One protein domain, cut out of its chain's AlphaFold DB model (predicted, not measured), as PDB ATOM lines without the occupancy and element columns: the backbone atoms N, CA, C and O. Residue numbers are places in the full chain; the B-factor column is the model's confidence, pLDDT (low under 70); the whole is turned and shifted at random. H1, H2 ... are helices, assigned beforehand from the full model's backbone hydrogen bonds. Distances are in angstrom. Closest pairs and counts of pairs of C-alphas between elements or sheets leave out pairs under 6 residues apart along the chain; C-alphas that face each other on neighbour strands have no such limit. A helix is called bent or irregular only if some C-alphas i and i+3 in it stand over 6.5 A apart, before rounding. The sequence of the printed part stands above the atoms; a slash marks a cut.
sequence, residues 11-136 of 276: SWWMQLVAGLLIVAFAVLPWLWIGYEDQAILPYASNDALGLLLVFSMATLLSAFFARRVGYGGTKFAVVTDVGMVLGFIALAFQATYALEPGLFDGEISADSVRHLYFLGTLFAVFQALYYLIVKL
ATOM      1  N   SER A  11      25.723 -23.487  22.655       70.62
ATOM      2  CA  SER A  11      26.276 -24.364  23.691       70.62
ATOM      3  C   SER A  11      25.438 -24.326  24.973       70.62
ATOM      4  O   SER A  11      25.164 -23.250  25.506       70.62
ATOM      5  N   TRP A  12      25.072 -25.499  25.498       73.06
ATOM      6  CA  TRP A  12      24.196 -25.636  26.667       73.06
ATOM      7  C   TRP A  12      24.767 -24.946  27.918       73.06
ATOM      8  O   TRP A  12      24.061 -24.209  28.595       73.06
ATOM      9  N   TRP A  13      26.065 -25.096  28.196       76.31
ATOM     10  CA  TRP A  13      26.671 -24.504  29.395       76.31
ATOM     11  C   TRP A  13      26.643 -22.972  29.358       76.31
ATOM     12  O   TRP A  13      26.491 -22.326  30.388       76.31
ATOM     13  N   MET A  14      26.727 -22.373  28.170       76.25
ATOM     14  CA  MET A  14      26.771 -20.918  28.017       76.25
ATOM     15  C   MET A  14      25.378 -20.287  28.148       76.25
ATOM     16  O   MET A  14      25.262 -19.138  28.560       76.25
ATOM     17  N   GLN A  15      24.324 -21.061  27.877       74.62
ATOM     18  CA  GLN A  15      22.929 -20.707  28.165       74.62
ATOM     19  C   GLN A  15      22.653 -20.724  29.672       74.62
ATOM     20  O   GLN A  15      22.044 -19.799  30.202       74.62
ATOM     21  N   LEU A  16      23.178 -21.733  30.374       79.88
ATOM     22  CA  LEU A  16      23.099 -21.812  31.833       79.88
ATOM     23  C   LEU A  16      23.825 -20.628  32.483       79.88
ATOM     24  O   LEU A  16      23.248 -19.936  33.320       79.88
ATOM     25  N   VAL A  17      25.062 -20.355  32.051       82.50
ATOM     26  CA  VAL A  17      25.847 -19.202  32.523       82.50
ATOM     27  C   VAL A  17      25.123 -17.889  32.233       82.50
ATOM     28  O   VAL A  17      25.109 -17.013  33.089       82.50
ATOM     29  N   ALA A  18      24.471 -17.748  31.076       80.31
ATOM     30  CA  ALA A  18      23.691 -16.553  30.764       80.31
ATOM     31  C   ALA A  18      22.526 -16.339  31.743       80.31
ATOM     32  O   ALA A  18      22.344 -15.219  32.213       80.31
ATOM     33  N   GLY A  19      21.784 -17.395  32.092       81.06
ATOM     34  CA  GLY A  19      20.738 -17.324  33.118       81.06
ATOM     35  C   GLY A  19      21.296 -16.867  34.470       81.06
ATOM     36  O   GLY A  19      20.815 -15.898  35.049       81.06
ATOM     37  N   LEU A  20      22.388 -17.484  34.929       84.38
ATOM     38  CA  LEU A  20      23.045 -17.085  36.179       84.38
ATOM     39  C   LEU A  20      23.548 -15.635  36.150       84.38
ATOM     40  O   LEU A  20      23.390 -14.916  37.134       84.38
ATOM     41  N   LEU A  21      24.112 -15.179  35.029       85.38
ATOM     42  CA  LEU A  21      24.586 -13.802  34.870       85.38
ATOM     43  C   LEU A  21      23.446 -12.782  34.905       85.38
ATOM     44  O   LEU A  21      23.640 -11.692  35.433       85.38
ATOM     45  N   ILE A  22      22.263 -13.115  34.378       85.25
ATOM     46  CA  ILE A  22      21.091 -12.231  34.460       85.25
ATOM     47  C   ILE A  22      20.658 -12.053  35.917       85.25
ATOM     48  O   ILE A  22      20.398 -10.928  36.344       85.25
ATOM     49  N   VAL A  23      20.623 -13.145  36.686       83.38
ATOM     50  CA  VAL A  23      20.323 -13.089  38.122       83.38
ATOM     51  C   VAL A  23      21.391 -12.287  38.860       83.38
ATOM     52  O   VAL A  23      21.056 -11.351  39.579       83.38
ATOM     53  N   ALA A  24      22.672 -12.581  38.626       83.12
ATOM     54  CA  ALA A  24      23.776 -11.846  39.234       83.12
ATOM     55  C   ALA A  24      23.704 -10.345  38.915       83.12
ATOM     56  O   ALA A  24      23.911  -9.516  39.795       83.12
ATOM     57  N   PHE A  25      23.335  -9.979  37.684       85.44
ATOM     58  CA  PHE A  25      23.168  -8.586  37.288       85.44
ATOM     59  C   PHE A  25      22.023  -7.885  38.023       85.44
ATOM     60  O   PHE A  25      22.177  -6.740  38.444       85.44
ATOM     61  N   ALA A  26      20.891  -8.564  38.225       84.19
ATOM     62  CA  ALA A  26      19.787  -8.014  39.009       84.19
ATOM     63  C   ALA A  26      20.194  -7.736  40.470       84.19
ATOM     64  O   ALA A  26      19.682  -6.803  41.086       84.19
ATOM     65  N   VAL A  27      21.138  -8.516  40.997       80.06
ATOM     66  CA  VAL A  27      21.559  -8.511  42.405       80.06
ATOM     67  C   VAL A  27      22.793  -7.630  42.650       80.06
ATOM     68  O   VAL A  27      23.006  -7.174  43.767       80.06
ATOM     69  N   LEU A  28      23.579  -7.328  41.613       81.69
ATOM     70  CA  LEU A  28      24.810  -6.526  41.682       81.69
ATOM     71  C   LEU A  28      24.711  -5.230  42.503       81.69
ATOM     72  O   LEU A  28      25.621  -4.972  43.286       81.69
ATOM     73  N   PRO A  29      23.653  -4.410  42.371       76.88
ATOM     74  CA  PRO A  29      23.542  -3.194  43.174       76.88
ATOM     75  C   PRO A  29      23.448  -3.499  44.676       76.88
ATOM     76  O   PRO A  29      24.049  -2.815  45.497       76.88
ATOM     77  N   TRP A  30      22.765  -4.583  45.036       75.88
ATOM     78  CA  TRP A  30      22.598  -5.011  46.423       75.88
ATOM     79  C   TRP A  30      23.860  -5.625  47.008       75.88
ATOM     80  O   TRP A  30      24.150  -5.380  48.169       75.88
ATOM     81  N   LEU A  31      24.659  -6.323  46.196       71.12
ATOM     82  CA  LEU A  31      26.004  -6.763  46.584       71.12
ATOM     83  C   LEU A  31      26.895  -5.597  47.016       71.12
ATOM     84  O   LEU A  31      27.725  -5.746  47.908       71.12
ATOM     85  N   TRP A  32      26.747  -4.449  46.355       70.19
ATOM     86  CA  TRP A  32      27.536  -3.264  46.664       70.19
ATOM     87  C   TRP A  32      27.051  -2.593  47.953       70.19
ATOM     88  O   TRP A  32      27.869  -2.173  48.764       70.19
ATOM     89  N   ILE A  33      25.733  -2.542  48.168       67.12
ATOM     90  CA  ILE A  33      25.134  -2.017  49.405       67.12
ATOM     91  C   ILE A  33      25.463  -2.925  50.600       67.12
ATOM     92  O   ILE A  33      25.881  -2.441  51.642       67.12
ATOM     93  N   GLY A  34      25.329  -4.242  50.436       54.88
ATOM     94  CA  GLY A  34      25.506  -5.244  51.490       54.88
ATOM     95  C   GLY A  34      26.958  -5.601  51.825       54.88
ATOM     96  O   GLY A  34      27.183  -6.525  52.607       54.88
ATOM     97  N   TYR A  35      27.955  -4.892  51.272       51.91
ATOM     98  CA  TYR A  35      29.374  -5.114  51.591       51.91
ATOM     99  C   TYR A  35      29.690  -4.853  53.077       51.91
ATOM    100  O   TYR A  35      30.640  -5.424  53.610       51.91
ATOM    101  N   GLU A  36      28.877  -4.041  53.761       49.94
ATOM    102  CA  GLU A  36      28.982  -3.803  55.208       49.94
ATOM    103  C   GLU A  36      28.254  -4.875  56.053       49.94
ATOM    104  O   GLU A  36      28.678  -5.142  57.175       49.94
ATOM    105  N   ASP A  37      27.266  -5.583  55.484       49.09
ATOM    106  CA  ASP A  37      26.372  -6.521  56.196       49.09
ATOM    107  C   ASP A  37      26.636  -8.015  55.891       49.09
ATOM    108  O   ASP A  37      25.877  -8.892  56.302       49.09
ATOM    109  N   GLN A  38      27.717  -8.335  55.165       50.31
ATOM    110  CA  GLN A  38      28.115  -9.701  54.756       50.31
ATOM    111  C   GLN A  38      27.056 -10.482  53.955       50.31
ATOM    112  O   GLN A  38      27.108 -11.713  53.868       50.31
ATOM    113  N   ALA A  39      26.128  -9.784  53.303       51.78
ATOM    114  CA  ALA A  39      25.049 -10.410  52.563       51.78
ATOM    115  C   ALA A  39      24.843  -9.812  51.177       51.78
ATOM    116  O   ALA A  39      25.033  -8.630  50.925       51.78
ATOM    117  N   ILE A  40      24.433 -10.678  50.254       52.31
ATOM    118  CA  ILE A  40      24.260 -10.355  48.832       52.31
ATOM    119  C   ILE A  40      22.905  -9.681  48.557       52.31
ATOM    120  O   ILE A  40      22.717  -9.054  47.517       52.31
ATOM    121  N   LEU A  41      21.958  -9.817  49.487       58.09
ATOM    122  CA  LEU A  41      20.608  -9.263  49.426       58.09
ATOM    123  C   LEU A  41      20.431  -8.215  50.534       58.09
ATOM    124  O   LEU A  41      21.123  -8.318  51.548       58.09
ATOM    125  N   PRO A  42      19.531  -7.226  50.352       54.34
ATOM    126  CA  PRO A  42      19.357  -6.137  51.311       54.34
ATOM    127  C   PRO A  42      19.081  -6.685  52.718       54.34
ATOM    128  O   PRO A  42      18.081  -7.367  52.941       54.34
ATOM    129  N   TYR A  43      20.012  -6.422  53.644       50.84
ATOM    130  CA  TYR A  43      20.032  -6.981  54.995       50.84
ATOM    131  C   TYR A  43      19.356  -6.039  55.987       50.84
ATOM    132  O   TYR A  43      19.948  -5.437  56.872       50.84
ATOM    133  N   ALA A  44      18.046  -5.954  55.855       45.66
ATOM    134  CA  ALA A  44      17.221  -5.761  57.024       45.66
ATOM    135  C   ALA A  44      16.098  -6.778  56.911       45.66
ATOM    136  O   ALA A  44      15.570  -7.000  55.820       45.66
ATOM    137  N   SER A  45      15.643  -7.316  58.034       37.72
ATOM    138  CA  SER A  45      14.379  -8.057  58.158       37.72
ATOM    139  C   SER A  45      13.144  -7.308  57.596       37.72
ATOM    140  O   SER A  45      12.033  -7.823  57.630       37.72
ATOM    141  N   ASN A  46      13.344  -6.109  57.033       50.47
ATOM    142  CA  ASN A  46      12.389  -5.152  56.509       50.47
ATOM    143  C   ASN A  46      12.671  -4.681  55.062       50.47
ATOM    144  O   ASN A  46      12.339  -3.544  54.741       50.47
ATOM    145  N   ASP A  47      13.216  -5.499  54.149       64.44
ATOM    146  CA  ASP A  47      13.280  -5.079  52.729       64.44
ATOM    147  C   ASP A  47      12.717  -6.090  51.717       64.44
ATOM    148  O   ASP A  47      13.290  -6.416  50.675       64.44
ATOM    149  N   ALA A  48      11.501  -6.560  52.013       72.94
ATOM    150  CA  ALA A  48      10.622  -7.258  51.072       72.94
ATOM    151  C   ALA A  48      10.480  -6.540  49.708       72.94
ATOM    152  O   ALA A  48      10.253  -7.198  48.690       72.94
ATOM    153  N   LEU A  49      10.645  -5.211  49.674       75.31
ATOM    154  CA  LEU A  49      10.658  -4.422  48.446       75.31
ATOM    155  C   LEU A  49      11.901  -4.755  47.615       75.31
ATOM    156  O   LEU A  49      11.763  -5.100  46.444       75.31
ATOM    157  N   GLY A  50      13.090  -4.760  48.219       77.62
ATOM    158  CA  GLY A  50      14.336  -5.176  47.571       77.62
ATOM    159  C   GLY A  50      14.272  -6.574  46.941       77.62
ATOM    160  O   GLY A  50      14.652  -6.747  45.779       77.62
ATOM    161  N   LEU A  51      13.701  -7.563  47.641       77.88
ATOM    162  CA  LEU A  51      13.478  -8.905  47.078       77.88
ATOM    163  C   LEU A  51      12.545  -8.862  45.861       77.88
ATOM    164  O   LEU A  51      12.854  -9.418  44.808       77.88
ATOM    165  N   LEU A  52      11.422  -8.159  45.971       82.12
ATOM    166  CA  LEU A  52      10.459  -8.021  44.884       82.12
ATOM    167  C   LEU A  52      11.087  -7.328  43.653       82.12
ATOM    168  O   LEU A  52      10.839  -7.727  42.509       82.12
ATOM    169  N   LEU A  53      11.982  -6.360  43.867       84.69
ATOM    170  CA  LEU A  53      12.770  -5.721  42.810       84.69
ATOM    171  C   LEU A  53      13.745  -6.684  42.133       84.69
ATOM    172  O   LEU A  53      13.768  -6.759  40.904       84.69
ATOM    173  N   VAL A  54      14.517  -7.455  42.900       85.12
ATOM    174  CA  VAL A  54      15.440  -8.454  42.338       85.12
ATOM    175  C   VAL A  54      14.676  -9.475  41.497       85.12
ATOM    176  O   VAL A  54      15.059  -9.751  40.357       85.12
ATOM    177  N   PHE A  55      13.555  -9.987  42.011       84.56
ATOM    178  CA  PHE A  55      12.758 -10.977  41.297       84.56
ATOM    179  C   PHE A  55      12.094 -10.425  40.035       84.56
ATOM    180  O   PHE A  55      12.122 -11.083  38.988       84.56
ATOM    181  N   SER A  56      11.558  -9.207  40.092       86.56
ATOM    182  CA  SER A  56      10.987  -8.542  38.916       86.56
ATOM    183  C   SER A  56      12.034  -8.266  37.840       86.56
ATOM    184  O   SER A  56      11.778  -8.540  36.667       86.56
ATOM    185  N   MET A  57      13.235  -7.829  38.220       89.00
ATOM    186  CA  MET A  57      14.331  -7.562  37.290       89.00
ATOM    187  C   MET A  57      14.878  -8.817  36.630       89.00
ATOM    188  O   MET A  57      15.000  -8.872  35.404       89.00
ATOM    189  N   ALA A  58      15.161  -9.844  37.429       87.12
ATOM    190  CA  ALA A  58      15.595 -11.137  36.928       87.12
ATOM    191  C   ALA A  58      14.548 -11.720  35.962       87.12
ATOM    192  O   ALA A  58      14.898 -12.191  34.879       87.12
ATOM    193  N   THR A  59      13.257 -11.597  36.284       86.19
ATOM    194  CA  THR A  59      12.149 -12.021  35.413       86.19
ATOM    195  C   THR A  59      12.094 -11.221  34.109       86.19
ATOM    196  O   THR A  59      12.022 -11.811  33.028       86.19
ATOM    197  N   LEU A  60      12.155  -9.887  34.184       86.69
ATOM    198  CA  LEU A  60      12.064  -8.981  33.035       86.69
ATOM    199  C   LEU A  60      13.199  -9.225  32.033       86.69
ATOM    200  O   LEU A  60      12.947  -9.417  30.840       86.69
ATOM    201  N   LEU A  61      14.444  -9.230  32.519       86.25
ATOM    202  CA  LEU A  61      15.638  -9.402  31.691       86.25
ATOM    203  C   LEU A  61      15.640 -10.774  31.020       86.25
ATOM    204  O   LEU A  61      15.835 -10.881  29.808       86.25
ATOM    205  N   SER A  62      15.338 -11.819  31.784       81.88
ATOM    206  CA  SER A  62      15.306 -13.190  31.271       81.88
ATOM    207  C   SER A  62      14.238 -13.370  30.221       81.88
ATOM    208  O   SER A  62      14.509 -13.916  29.154       81.88
ATOM    209  N   ALA A  63      13.033 -12.859  30.480       82.94
ATOM    210  CA  ALA A  63      11.944 -12.975  29.531       82.94
ATOM    211  C   ALA A  63      12.255 -12.213  28.235       82.94
ATOM    212  O   ALA A  63      11.949 -12.695  27.143       82.94
ATOM    213  N   PHE A  64      12.920 -11.057  28.328       81.50
ATOM    214  CA  PHE A  64      13.399 -10.324  27.161       81.50
ATOM    215  C   PHE A  64      14.404 -11.144  26.335       81.50
ATOM    216  O   PHE A  64      14.205 -11.318  25.128       81.50
ATOM    217  N   PHE A  65      15.445 -11.698  26.966       76.19
ATOM    218  CA  PHE A  65      16.458 -12.503  26.272       76.19
ATOM    219  C   PHE A  65      15.873 -13.792  25.684       76.19
ATOM    220  O   PHE A  65      16.098 -14.085  24.506       76.19
ATOM    221  N   ALA A  66      15.047 -14.511  26.447       76.75
ATOM    222  CA  ALA A  66      14.367 -15.720  25.997       76.75
ATOM    223  C   ALA A  66      13.468 -15.445  24.781       76.75
ATOM    224  O   ALA A  66      13.528 -16.172  23.787       76.75
ATOM    225  N   ARG A  67      12.695 -14.348  24.784       77.19
ATOM    226  CA  ARG A  67      11.879 -13.954  23.621       77.19
ATOM    227  C   ARG A  67      12.725 -13.522  22.425       77.19
ATOM    228  O   ARG A  67      12.323 -13.767  21.287       77.19
ATOM    229  N   ARG A  68      13.868 -12.866  22.646       71.38
ATOM    230  CA  ARG A  68      14.705 -12.330  21.563       71.38
ATOM    231  C   ARG A  68      15.521 -13.402  20.849       71.38
ATOM    232  O   ARG A  68      15.674 -13.311  19.630       71.38
ATOM    233  N   VAL A  69      16.042 -14.369  21.600       65.62
ATOM    234  CA  VAL A  69      16.930 -15.433  21.106       65.62
ATOM    235  C   VAL A  69      16.154 -16.719  20.792       65.62
ATOM    236  O   VAL A  69      16.550 -17.474  19.908       65.62
ATOM    237  N   GLY A  70      15.027 -16.958  21.471       57.56
ATOM    238  CA  GLY A  70      14.367 -18.263  21.530       57.56
ATOM    239  C   GLY A  70      12.996 -18.391  20.862       57.56
ATOM    240  O   GLY A  70      12.376 -19.440  21.032       57.56
ATOM    241  N   TYR A  71      12.494 -17.414  20.093       48.78
ATOM    242  CA  TYR A  71      11.230 -17.599  19.355       48.78
ATOM    243  C   TYR A  71      11.408 -18.672  18.255       48.78
ATOM    244  O   TYR A  71      11.776 -18.369  17.124       48.78
ATOM    245  N   GLY A  72      11.204 -19.944  18.620       48.75
ATOM    246  CA  GLY A  72      11.335 -21.125  17.754       48.75
ATOM    247  C   GLY A  72      12.442 -22.125  18.131       48.75
ATOM    248  O   GLY A  72      12.454 -23.225  17.589       48.75
ATOM    249  N   GLY A  73      13.342 -21.802  19.067       54.03
ATOM    250  CA  GLY A  73      14.438 -22.685  19.493       54.03
ATOM    251  C   GLY A  73      14.221 -23.236  20.901       54.03
ATOM    252  O   GLY A  73      14.682 -22.640  21.871       54.03
ATOM    253  N   THR A  74      13.553 -24.384  21.030       55.09
ATOM    254  CA  THR A  74      13.207 -25.008  22.325       55.09
ATOM    255  C   THR A  74      14.407 -25.262  23.241       55.09
ATOM    256  O   THR A  74      14.251 -25.219  24.454       55.09
ATOM    257  N   LYS A  75      15.610 -25.480  22.696       58.66
ATOM    258  CA  LYS A  75      16.807 -25.813  23.489       58.66
ATOM    259  C   LYS A  75      17.391 -24.616  24.255       58.66
ATOM    260  O   LYS A  75      17.753 -24.779  25.411       58.66
ATOM    261  N   PHE A  76      17.433 -23.429  23.636       61.31
ATOM    262  CA  PHE A  76      18.015 -22.223  24.246       61.31
ATOM    263  C   PHE A  76      17.207 -21.734  25.446       61.31
ATOM    264  O   PHE A  76      17.775 -21.384  26.479       61.31
ATOM    265  N   ALA A  77      15.879 -21.734  25.305       63.94
ATOM    266  CA  ALA A  77      14.978 -21.342  26.378       63.94
ATOM    267  C   ALA A  77      15.155 -22.273  27.582       63.94
ATOM    268  O   ALA A  77      15.504 -21.800  28.648       63.94
ATOM    269  N   VAL A  78      15.083 -23.595  27.387       68.06
ATOM    270  CA  VAL A  78      15.099 -24.558  28.503       68.06
ATOM    271  C   VAL A  78      16.365 -24.473  29.363       68.06
ATOM    272  O   VAL A  78      16.263 -24.492  30.582       68.06
ATOM    273  N   VAL A  79      17.564 -24.371  28.780       71.25
ATOM    274  CA  VAL A  79      18.798 -24.357  29.594       71.25
ATOM    275  C   VAL A  79      19.040 -22.996  30.256       71.25
ATOM    276  O   VAL A  79      19.545 -22.937  31.377       71.25
ATOM    277  N   THR A  80      18.628 -21.904  29.606       72.38
ATOM    278  CA  THR A  80      18.628 -20.570  30.228       72.38
ATOM    279  C   THR A  80      17.607 -20.511  31.367       72.38
ATOM    280  O   THR A  80      17.922 -19.987  32.431       72.38
ATOM    281  N   ASP A  81      16.429 -21.120  31.188       73.75
ATOM    282  CA  ASP A  81      15.395 -21.272  32.219       73.75
ATOM    283  C   ASP A  81      15.950 -22.036  33.424       73.75
ATOM    284  O   ASP A  81      15.763 -21.609  34.558       73.75
ATOM    285  N   VAL A  82      16.692 -23.126  33.194       81.00
ATOM    286  CA  VAL A  82      17.367 -23.873  34.268       81.00
ATOM    287  C   VAL A  82      18.369 -22.987  35.008       81.00
ATOM    288  O   VAL A  82      18.342 -22.951  36.233       81.00
ATOM    289  N   GLY A  83      19.217 -22.237  34.295       80.44
ATOM    290  CA  GLY A  83      20.149 -21.290  34.920       80.44
ATOM    291  C   GLY A  83      19.432 -20.225  35.757       80.44
ATOM    292  O   GLY A  83      19.850 -19.930  36.873       80.44
ATOM    293  N   MET A  84      18.309 -19.707  35.259       82.06
ATOM    294  CA  MET A  84      17.463 -18.755  35.979       82.06
ATOM    295  C   MET A  84      16.835 -19.354  37.231       82.06
ATOM    296  O   MET A  84      16.891 -18.741  38.291       82.06
ATOM    297  N   VAL A  85      16.260 -20.552  37.129       82.75
ATOM    298  CA  VAL A  85      15.673 -21.270  38.265       82.75
ATOM    299  C   VAL A  85      16.738 -21.545  39.321       82.75
ATOM    300  O   VAL A  85      16.496 -21.269  40.489       82.75
ATOM    301  N   LEU A  86      17.927 -22.011  38.927       84.44
ATOM    302  CA  LEU A  86      19.046 -22.219  39.848       84.44
ATOM    303  C   LEU A  86      19.479 -20.917  40.525       84.44
ATOM    304  O   LEU A  86      19.685 -20.907  41.734       84.44
ATOM    305  N   GLY A  87      19.566 -19.815  39.776       80.88
ATOM    306  CA  GLY A  87      19.871 -18.503  40.340       80.88
ATOM    307  C   GLY A  87      18.802 -18.035  41.331       80.88
ATOM    308  O   GLY A  87      19.136 -17.613  42.429       80.88
ATOM    309  N   PHE A  88      17.518 -18.179  41.001       82.19
ATOM    310  CA  PHE A  88      16.426 -17.853  41.919       82.19
ATOM    311  C   PHE A  88      16.392 -18.750  43.158       82.19
ATOM    312  O   PHE A  88      16.071 -18.264  44.236       82.19
ATOM    313  N   ILE A  89      16.725 -20.034  43.022       83.25
ATOM    314  CA  ILE A  89      16.859 -20.958  44.153       83.25
ATOM    315  C   ILE A  89      18.022 -20.521  45.045       83.25
ATOM    316  O   ILE A  89      17.851 -20.449  46.255       83.25
ATOM    317  N   ALA A  90      19.178 -20.183  44.468       79.38
ATOM    318  CA  ALA A  90      20.318 -19.671  45.226       79.38
ATOM    319  C   ALA A  90      19.959 -18.377  45.972       79.38
ATOM    320  O   ALA A  90      20.254 -18.255  47.158       79.38
ATOM    321  N   LEU A  91      19.243 -17.457  45.313       77.12
ATOM    322  CA  LEU A  91      18.716 -16.253  45.955       77.12
ATOM    323  C   LEU A  91      17.713 -16.567  47.057       77.12
ATOM    324  O   LEU A  91      17.739 -15.909  48.087       77.12
ATOM    325  N   ALA A  92      16.844 -17.559  46.861       77.94
ATOM    326  CA  ALA A  92      15.891 -17.966  47.878       77.94
ATOM    327  C   ALA A  92      16.615 -18.541  49.104       77.94
ATOM    328  O   ALA A  92      16.401 -18.053  50.205       77.94
ATOM    329  N   PHE A  93      17.534 -19.493  48.922       76.25
ATOM    330  CA  PHE A  93      18.336 -20.041  50.022       76.25
ATOM    331  C   PHE A  93      19.107 -18.959  50.767       76.25
ATOM    332  O   PHE A  93      19.132 -18.951  51.994       76.25
ATOM    333  N   GLN A  94      19.704 -18.027  50.032       74.38
ATOM    334  CA  GLN A  94      20.421 -16.930  50.646       74.38
ATOM    335  C   GLN A  94      19.499 -15.963  51.389       74.38
ATOM    336  O   GLN A  94      19.839 -15.547  52.491       74.38
ATOM    337  N   ALA A  95      18.344 -15.614  50.821       73.94
ATOM    338  CA  ALA A  95      17.346 -14.796  51.499       73.94
ATOM    339  C   ALA A  95      16.858 -15.485  52.781       73.94
ATOM    340  O   ALA A  95      16.725 -14.836  53.809       73.94
ATOM    341  N   THR A  96      16.642 -16.803  52.745       74.38
ATOM    342  CA  THR A  96      16.296 -17.586  53.936       74.38
ATOM    343  C   THR A  96      17.410 -17.537  54.976       74.38
ATOM    344  O   THR A  96      17.118 -17.287  56.136       74.38
ATOM    345  N   TYR A  97      18.673 -17.718  54.579       72.50
ATOM    346  CA  TYR A  97      19.810 -17.660  55.507       72.50
ATOM    347  C   TYR A  97      19.971 -16.268  56.126       72.50
ATOM    348  O   TYR A  97      20.256 -16.143  57.311       72.50
ATOM    349  N   ALA A  98      19.744 -15.230  55.323       69.06
ATOM    350  CA  ALA A  98      19.807 -13.840  55.745       69.06
ATOM    351  C   ALA A  98      18.731 -13.479  56.776       69.06
ATOM    352  O   ALA A  98      19.006 -12.815  57.772       69.06
ATOM    353  N   LEU A  99      17.495 -13.899  56.509       68.44
ATOM    354  CA  LEU A  99      16.338 -13.559  57.332       68.44
ATOM    355  C   LEU A  99      16.247 -14.436  58.584       68.44
ATOM    356  O   LEU A  99      15.812 -13.962  59.626       68.44
ATOM    357  N   GLU A 100      16.632 -15.709  58.478       71.38
ATOM    358  CA  GLU A 100      16.388 -16.742  59.486       71.38
ATOM    359  C   GLU A 100      17.579 -17.712  59.571       71.38
ATOM    360  O   GLU A 100      17.462 -18.881  59.183       71.38
ATOM    361  N   PRO A 101      18.748 -17.267  60.066       71.19
ATOM    362  CA  PRO A 101      19.937 -18.118  60.136       71.19
ATOM    363  C   PRO A 101      19.694 -19.369  60.994       71.19
ATOM    364  O   PRO A 101      20.094 -20.464  60.601       71.19
ATOM    365  N   GLY A 102      18.930 -19.235  62.088       71.94
ATOM    366  CA  GLY A 102      18.564 -20.344  62.978       71.94
ATOM    367  C   GLY A 102      17.751 -21.454  62.299       71.94
ATOM    368  O   GLY A 102      17.770 -22.595  62.759       71.94
ATOM    369  N   LEU A 103      17.119 -21.180  61.150       75.19
ATOM    370  CA  LEU A 103      16.399 -22.198  60.384       75.19
ATOM    371  C   LEU A 103      17.342 -23.264  59.805       75.19
ATOM    372  O   LEU A 103      16.948 -24.421  59.652       75.19
ATOM    373  N   PHE A 104      18.594 -22.893  59.518       76.62
ATOM    374  CA  PHE A 104      19.636 -23.830  59.087       76.62
ATOM    375  C   PHE A 104      20.237 -24.621  60.254       76.62
ATOM    376  O   PHE A 104      20.755 -25.716  60.033       76.62
ATOM    377  N   ASP A 105      20.086 -24.115  61.477       79.38
ATOM    378  CA  ASP A 105      20.475 -24.785  62.720       79.38
ATOM    379  C   ASP A 105      19.339 -25.651  63.309       79.38
ATOM    380  O   ASP A 105      19.523 -26.343  64.312       79.38
ATOM    381  N   GLY A 106      18.168 -25.676  62.656       74.56
ATOM    382  CA  GLY A 106      17.009 -26.494  63.032       74.56
ATOM    383  C   GLY A 106      15.992 -25.798  63.941       74.56
ATOM    384  O   GLY A 106      15.026 -26.436  64.367       74.56
ATOM    385  N   GLU A 107      16.161 -24.506  64.218       77.81
ATOM    386  CA  GLU A 107      15.205 -23.702  64.976       77.81
ATOM    387  C   GLU A 107      14.095 -23.187  64.051       77.81
ATOM    388  O   GLU A 107      14.330 -22.418  63.120       77.81
ATOM    389  N   ILE A 108      12.854 -23.620  64.293       79.50
ATOM    390  CA  ILE A 108      11.688 -23.189  63.512       79.50
ATOM    391  C   ILE A 108      10.823 -22.282  64.384       79.50
ATOM    392  O   ILE A 108      10.145 -22.755  65.298       79.50
ATOM    393  N   SER A 109      10.819 -20.983  64.076       79.00
ATOM    394  CA  SER A 109       9.902 -20.011  64.677       79.00
ATOM    395  C   SER A 109       8.696 -19.729  63.766       79.00
ATOM    396  O   SER A 109       8.702 -20.050  62.573       79.00
ATOM    397  N   ALA A 110       7.644 -19.115  64.316       74.56
ATOM    398  CA  ALA A 110       6.475 -18.694  63.537       74.56
ATOM    399  C   ALA A 110       6.832 -17.635  62.472       74.56
ATOM    400  O   ALA A 110       6.307 -17.679  61.355       74.56
ATOM    401  N   ASP A 111       7.773 -16.741  62.783       70.94
ATOM    402  CA  ASP A 111       8.274 -15.732  61.845       70.94
ATOM    403  C   ASP A 111       9.077 -16.377  60.710       70.94
ATOM    404  O   ASP A 111       8.875 -16.046  59.537       70.94
ATOM    405  N   SER A 112       9.874 -17.404  61.018       73.06
ATOM    406  CA  SER A 112      10.655 -18.108  60.004       73.06
ATOM    407  C   SER A 112       9.769 -18.828  58.983       73.06
ATOM    408  O   SER A 112      10.006 -18.780  57.773       73.06
ATOM    409  N   VAL A 113       8.683 -19.446  59.457       76.00
ATOM    410  CA  VAL A 113       7.660 -20.076  58.607       76.00
ATOM    411  C   VAL A 113       6.998 -19.040  57.693       76.00
ATOM    412  O   VAL A 113       6.812 -19.283  56.498       76.00
ATOM    413  N   ARG A 114       6.677 -17.855  58.218       73.19
ATOM    414  CA  ARG A 114       6.084 -16.756  57.445       73.19
ATOM    415  C   ARG A 114       7.029 -16.235  56.360       73.19
ATOM    416  O   ARG A 114       6.589 -16.070  55.219       73.19
ATOM    417  N   HIS A 115       8.302 -16.000  56.680       73.75
ATOM    418  CA  HIS A 115       9.302 -15.561  55.703       73.75
ATOM    419  C   HIS A 115       9.481 -16.586  54.576       73.75
ATOM    420  O   HIS A 115       9.513 -16.209  53.401       73.75
ATOM    421  N   LEU A 116       9.481 -17.883  54.901       77.62
ATOM    422  CA  LEU A 116       9.505 -18.961  53.910       77.62
ATOM    423  C   LEU A 116       8.264 -18.967  53.011       77.62
ATOM    424  O   LEU A 116       8.396 -19.105  51.794       77.62
ATOM    425  N   TYR A 117       7.062 -18.783  53.570       80.19
ATOM    426  CA  TYR A 117       5.837 -18.689  52.771       80.19
ATOM    427  C   TYR A 117       5.846 -17.475  51.842       80.19
ATOM    428  O   TYR A 117       5.480 -17.604  50.671       80.19
ATOM    429  N   PHE A 118       6.272 -16.308  52.333       78.19
ATOM    430  CA  PHE A 118       6.369 -15.097  51.521       78.19
ATOM    431  C   PHE A 118       7.358 -15.287  50.364       78.19
ATOM    432  O   PHE A 118       6.999 -15.086  49.203       78.19
ATOM    433  N   LEU A 119       8.568 -15.760  50.666       79.81
ATOM    434  CA  LEU A 119       9.619 -16.008  49.684       79.81
ATOM    435  C   LEU A 119       9.218 -17.081  48.663       79.81
ATOM    436  O   LEU A 119       9.380 -16.880  47.459       79.81
ATOM    437  N   GLY A 120       8.649 -18.197  49.124       81.62
ATOM    438  CA  GLY A 120       8.162 -19.273  48.262       81.62
ATOM    439  C   GLY A 120       7.026 -18.819  47.343       81.62
ATOM    440  O   GLY A 120       7.013 -19.156  46.158       81.62
ATOM    441  N   THR A 121       6.111 -17.991  47.856       83.00
ATOM    442  CA  THR A 121       5.028 -17.396  47.057       83.00
ATOM    443  C   THR A 121       5.589 -16.449  46.003       83.00
ATOM    444  O   THR A 121       5.213 -16.538  44.835       83.00
ATOM    445  N   LEU A 122       6.518 -15.573  46.387       84.56
ATOM    446  CA  LEU A 122       7.148 -14.616  45.484       84.56
ATOM    447  C   LEU A 122       7.918 -15.342  44.370       84.56
ATOM    448  O   LEU A 122       7.722 -15.046  43.191       84.56
ATOM    449  N   PHE A 123       8.689 -16.373  44.724       84.94
ATOM    450  CA  PHE A 123       9.346 -17.255  43.763       84.94
ATOM    451  C   PHE A 123       8.341 -17.871  42.781       84.94
ATOM    452  O   PHE A 123       8.505 -17.733  41.569       84.94
ATOM    453  N   ALA A 124       7.268 -18.498  43.273       88.12
ATOM    454  CA  ALA A 124       6.272 -19.142  42.419       88.12
ATOM    455  C   ALA A 124       5.572 -18.147  41.476       88.12
ATOM    456  O   ALA A 124       5.404 -18.429  40.286       88.12
ATOM    457  N   VAL A 125       5.205 -16.964  41.980       88.94
ATOM    458  CA  VAL A 125       4.553 -15.908  41.194       88.94
ATOM    459  C   VAL A 125       5.471 -15.404  40.084       88.94
ATOM    460  O   VAL A 125       5.045 -15.336  38.931       88.94
ATOM    461  N   PHE A 126       6.733 -15.091  40.383       88.25
ATOM    462  CA  PHE A 126       7.656 -14.577  39.367       88.25
ATOM    463  C   PHE A 126       8.061 -15.639  38.340       88.25
ATOM    464  O   PHE A 126       8.213 -15.304  37.167       88.25
ATOM    465  N   GLN A 127       8.119 -16.919  38.718       85.81
ATOM    466  CA  GLN A 127       8.279 -18.014  37.756       85.81
ATOM    467  C   GLN A 127       7.062 -18.159  36.834       85.81
ATOM    468  O   GLN A 127       7.209 -18.338  35.621       85.81
ATOM    469  N   ALA A 128       5.847 -18.028  37.374       88.75
ATOM    470  CA  ALA A 128       4.631 -18.031  36.568       88.75
ATOM    471  C   ALA A 128       4.594 -16.828  35.610       88.75
ATOM    472  O   ALA A 128       4.327 -16.998  34.419       88.75
ATOM    473  N   LEU A 129       4.923 -15.626  36.097       89.62
ATOM    474  CA  LEU A 129       5.026 -14.420  35.274       89.62
ATOM    475  C   LEU A 129       6.078 -14.584  34.180       89.62
ATOM    476  O   LEU A 129       5.780 -14.314  33.020       89.62
ATOM    477  N   TYR A 130       7.268 -15.082  34.519       87.06
ATOM    478  CA  TYR A 130       8.316 -15.401  33.556       87.06
ATOM    479  C   TYR A 130       7.788 -16.307  32.438       87.06
ATOM    480  O   TYR A 130       7.837 -15.947  31.259       87.06
ATOM    481  N   TYR A 131       7.212 -17.454  32.808       85.12
ATOM    482  CA  TYR A 131       6.687 -18.430  31.861       85.12
ATOM    483  C   TYR A 131       5.611 -17.827  30.948       85.12
ATOM    484  O   TYR A 131       5.663 -17.988  29.724       85.12
ATOM    485  N   LEU A 132       4.658 -17.091  31.524       88.31
ATOM    486  CA  LEU A 132       3.594 -16.425  30.777       88.31
ATOM    487  C   LEU A 132       4.160 -15.370  29.825       88.31
ATOM    488  O   LEU A 132       3.797 -15.348  28.648       88.31
ATOM    489  N   ILE A 133       5.091 -14.535  30.291       87.50
ATOM    490  CA  ILE A 133       5.731 -13.522  29.454       87.50
ATOM    491  C   ILE A 133       6.500 -14.183  28.324       87.50
ATOM    492  O   ILE A 133       6.459 -13.665  27.221       87.50
ATOM    493  N   VAL A 134       7.172 -15.313  28.522       82.94
ATOM    494  CA  VAL A 134       7.904 -15.982  27.436       82.94
ATOM    495  C   VAL A 134       6.956 -16.632  26.425       82.94
ATOM    496  O   VAL A 134       7.173 -16.513  25.216       82.94
ATOM    497  N   LYS A 135       5.887 -17.293  26.885       83.00
ATOM    498  CA  LYS A 135       4.995 -18.100  26.032       83.00
ATOM    499  C   LYS A 135       3.923 -17.302  25.302       83.00
ATOM    500  O   LYS A 135       3.542 -17.669  24.188       83.00
ATOM    501  N   LEU A 136       3.395 -16.247  25.913       84.69
ATOM    502  CA  LEU A 136       2.273 -15.510  25.346       84.69
ATOM    503  C   LEU A 136       2.693 -14.700  24.113       84.69
ATOM    504  O   LEU A 136       3.835 -14.263  23.953       84.69
TER     505      LEU A 136
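This is residues 11 to 136 of the 276 residues of an uncharacterized protein of Glutamicibacter soli (UniProt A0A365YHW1). Picture an up-and-down bundle of four helices, each running against the one before it, with H2 and H3 in the middle and H1 and H4 on opposite sides of that pair. H1 is kinked, and its last part, past the kink near residue 27, swings away from H3; a long loop, residues 34 to 47, leads back to H2. The printed part has 126 residues with four named helices, H1 to H4 in chain order, and no named strand; the class is all helix. It is compact, with a radius of gyration of the C-alphas of 15.3 A, and elongated, spanning 47 by 28 by 24 A.

Start at H1, residues 12 to 33, and look at Leu 16: its C-alpha is 4.3 A from that of Gly 83 in H3, residues 74 to 99, the closest pair of these two helices. They touch and run the same way at a shallow tilt of 32 degrees, only just short of steep. With residues 19 to 27 alone, H1 touches H2, residues 48 to 70; the closest C-alphas, of Val 23 and Ala 58, are 5.3 A apart. H2 and H3 form a helical hairpin at a shallow tilt of 10 degrees, closest at the C-alphas of Ala 66 and Ala 77, 5.7 A. H4, residues 110 to 135, touches H2 at Thr 59 and Tyr 130, their closest C-alphas, 5.4 A, and H3 at Ala 92 and Leu 119, their closest, 6.8 A. H1 and H4 are apart. Every O i to N i+4 pair is within hydrogen-bond range in H2, H3 and H4; in H1, 16 of 18 are.

Find C-alpha 12 at (24.196, -25.636, 26.667); H1 runs 32.8 A from there. It is irregular: C-alphas 26 and 29 are 7.4 A apart. H2 measures 31.7 A and H3 37.0 A. H4 measures 37.5 A, ending at C-alpha 135, (4.995, -18.100, 26.032).

The C-alphas farthest apart, of Gly 72 and Glu 107, are 47.5 A apart. The printed part has no cut. The link from H1 to H2 is long, H2 to H3 tight, H3 to H4 short. Mean pLDDT of the printed part is 74.7; look for values under 70 at residues 33 to 47, 69 to 78 and 98 to 99.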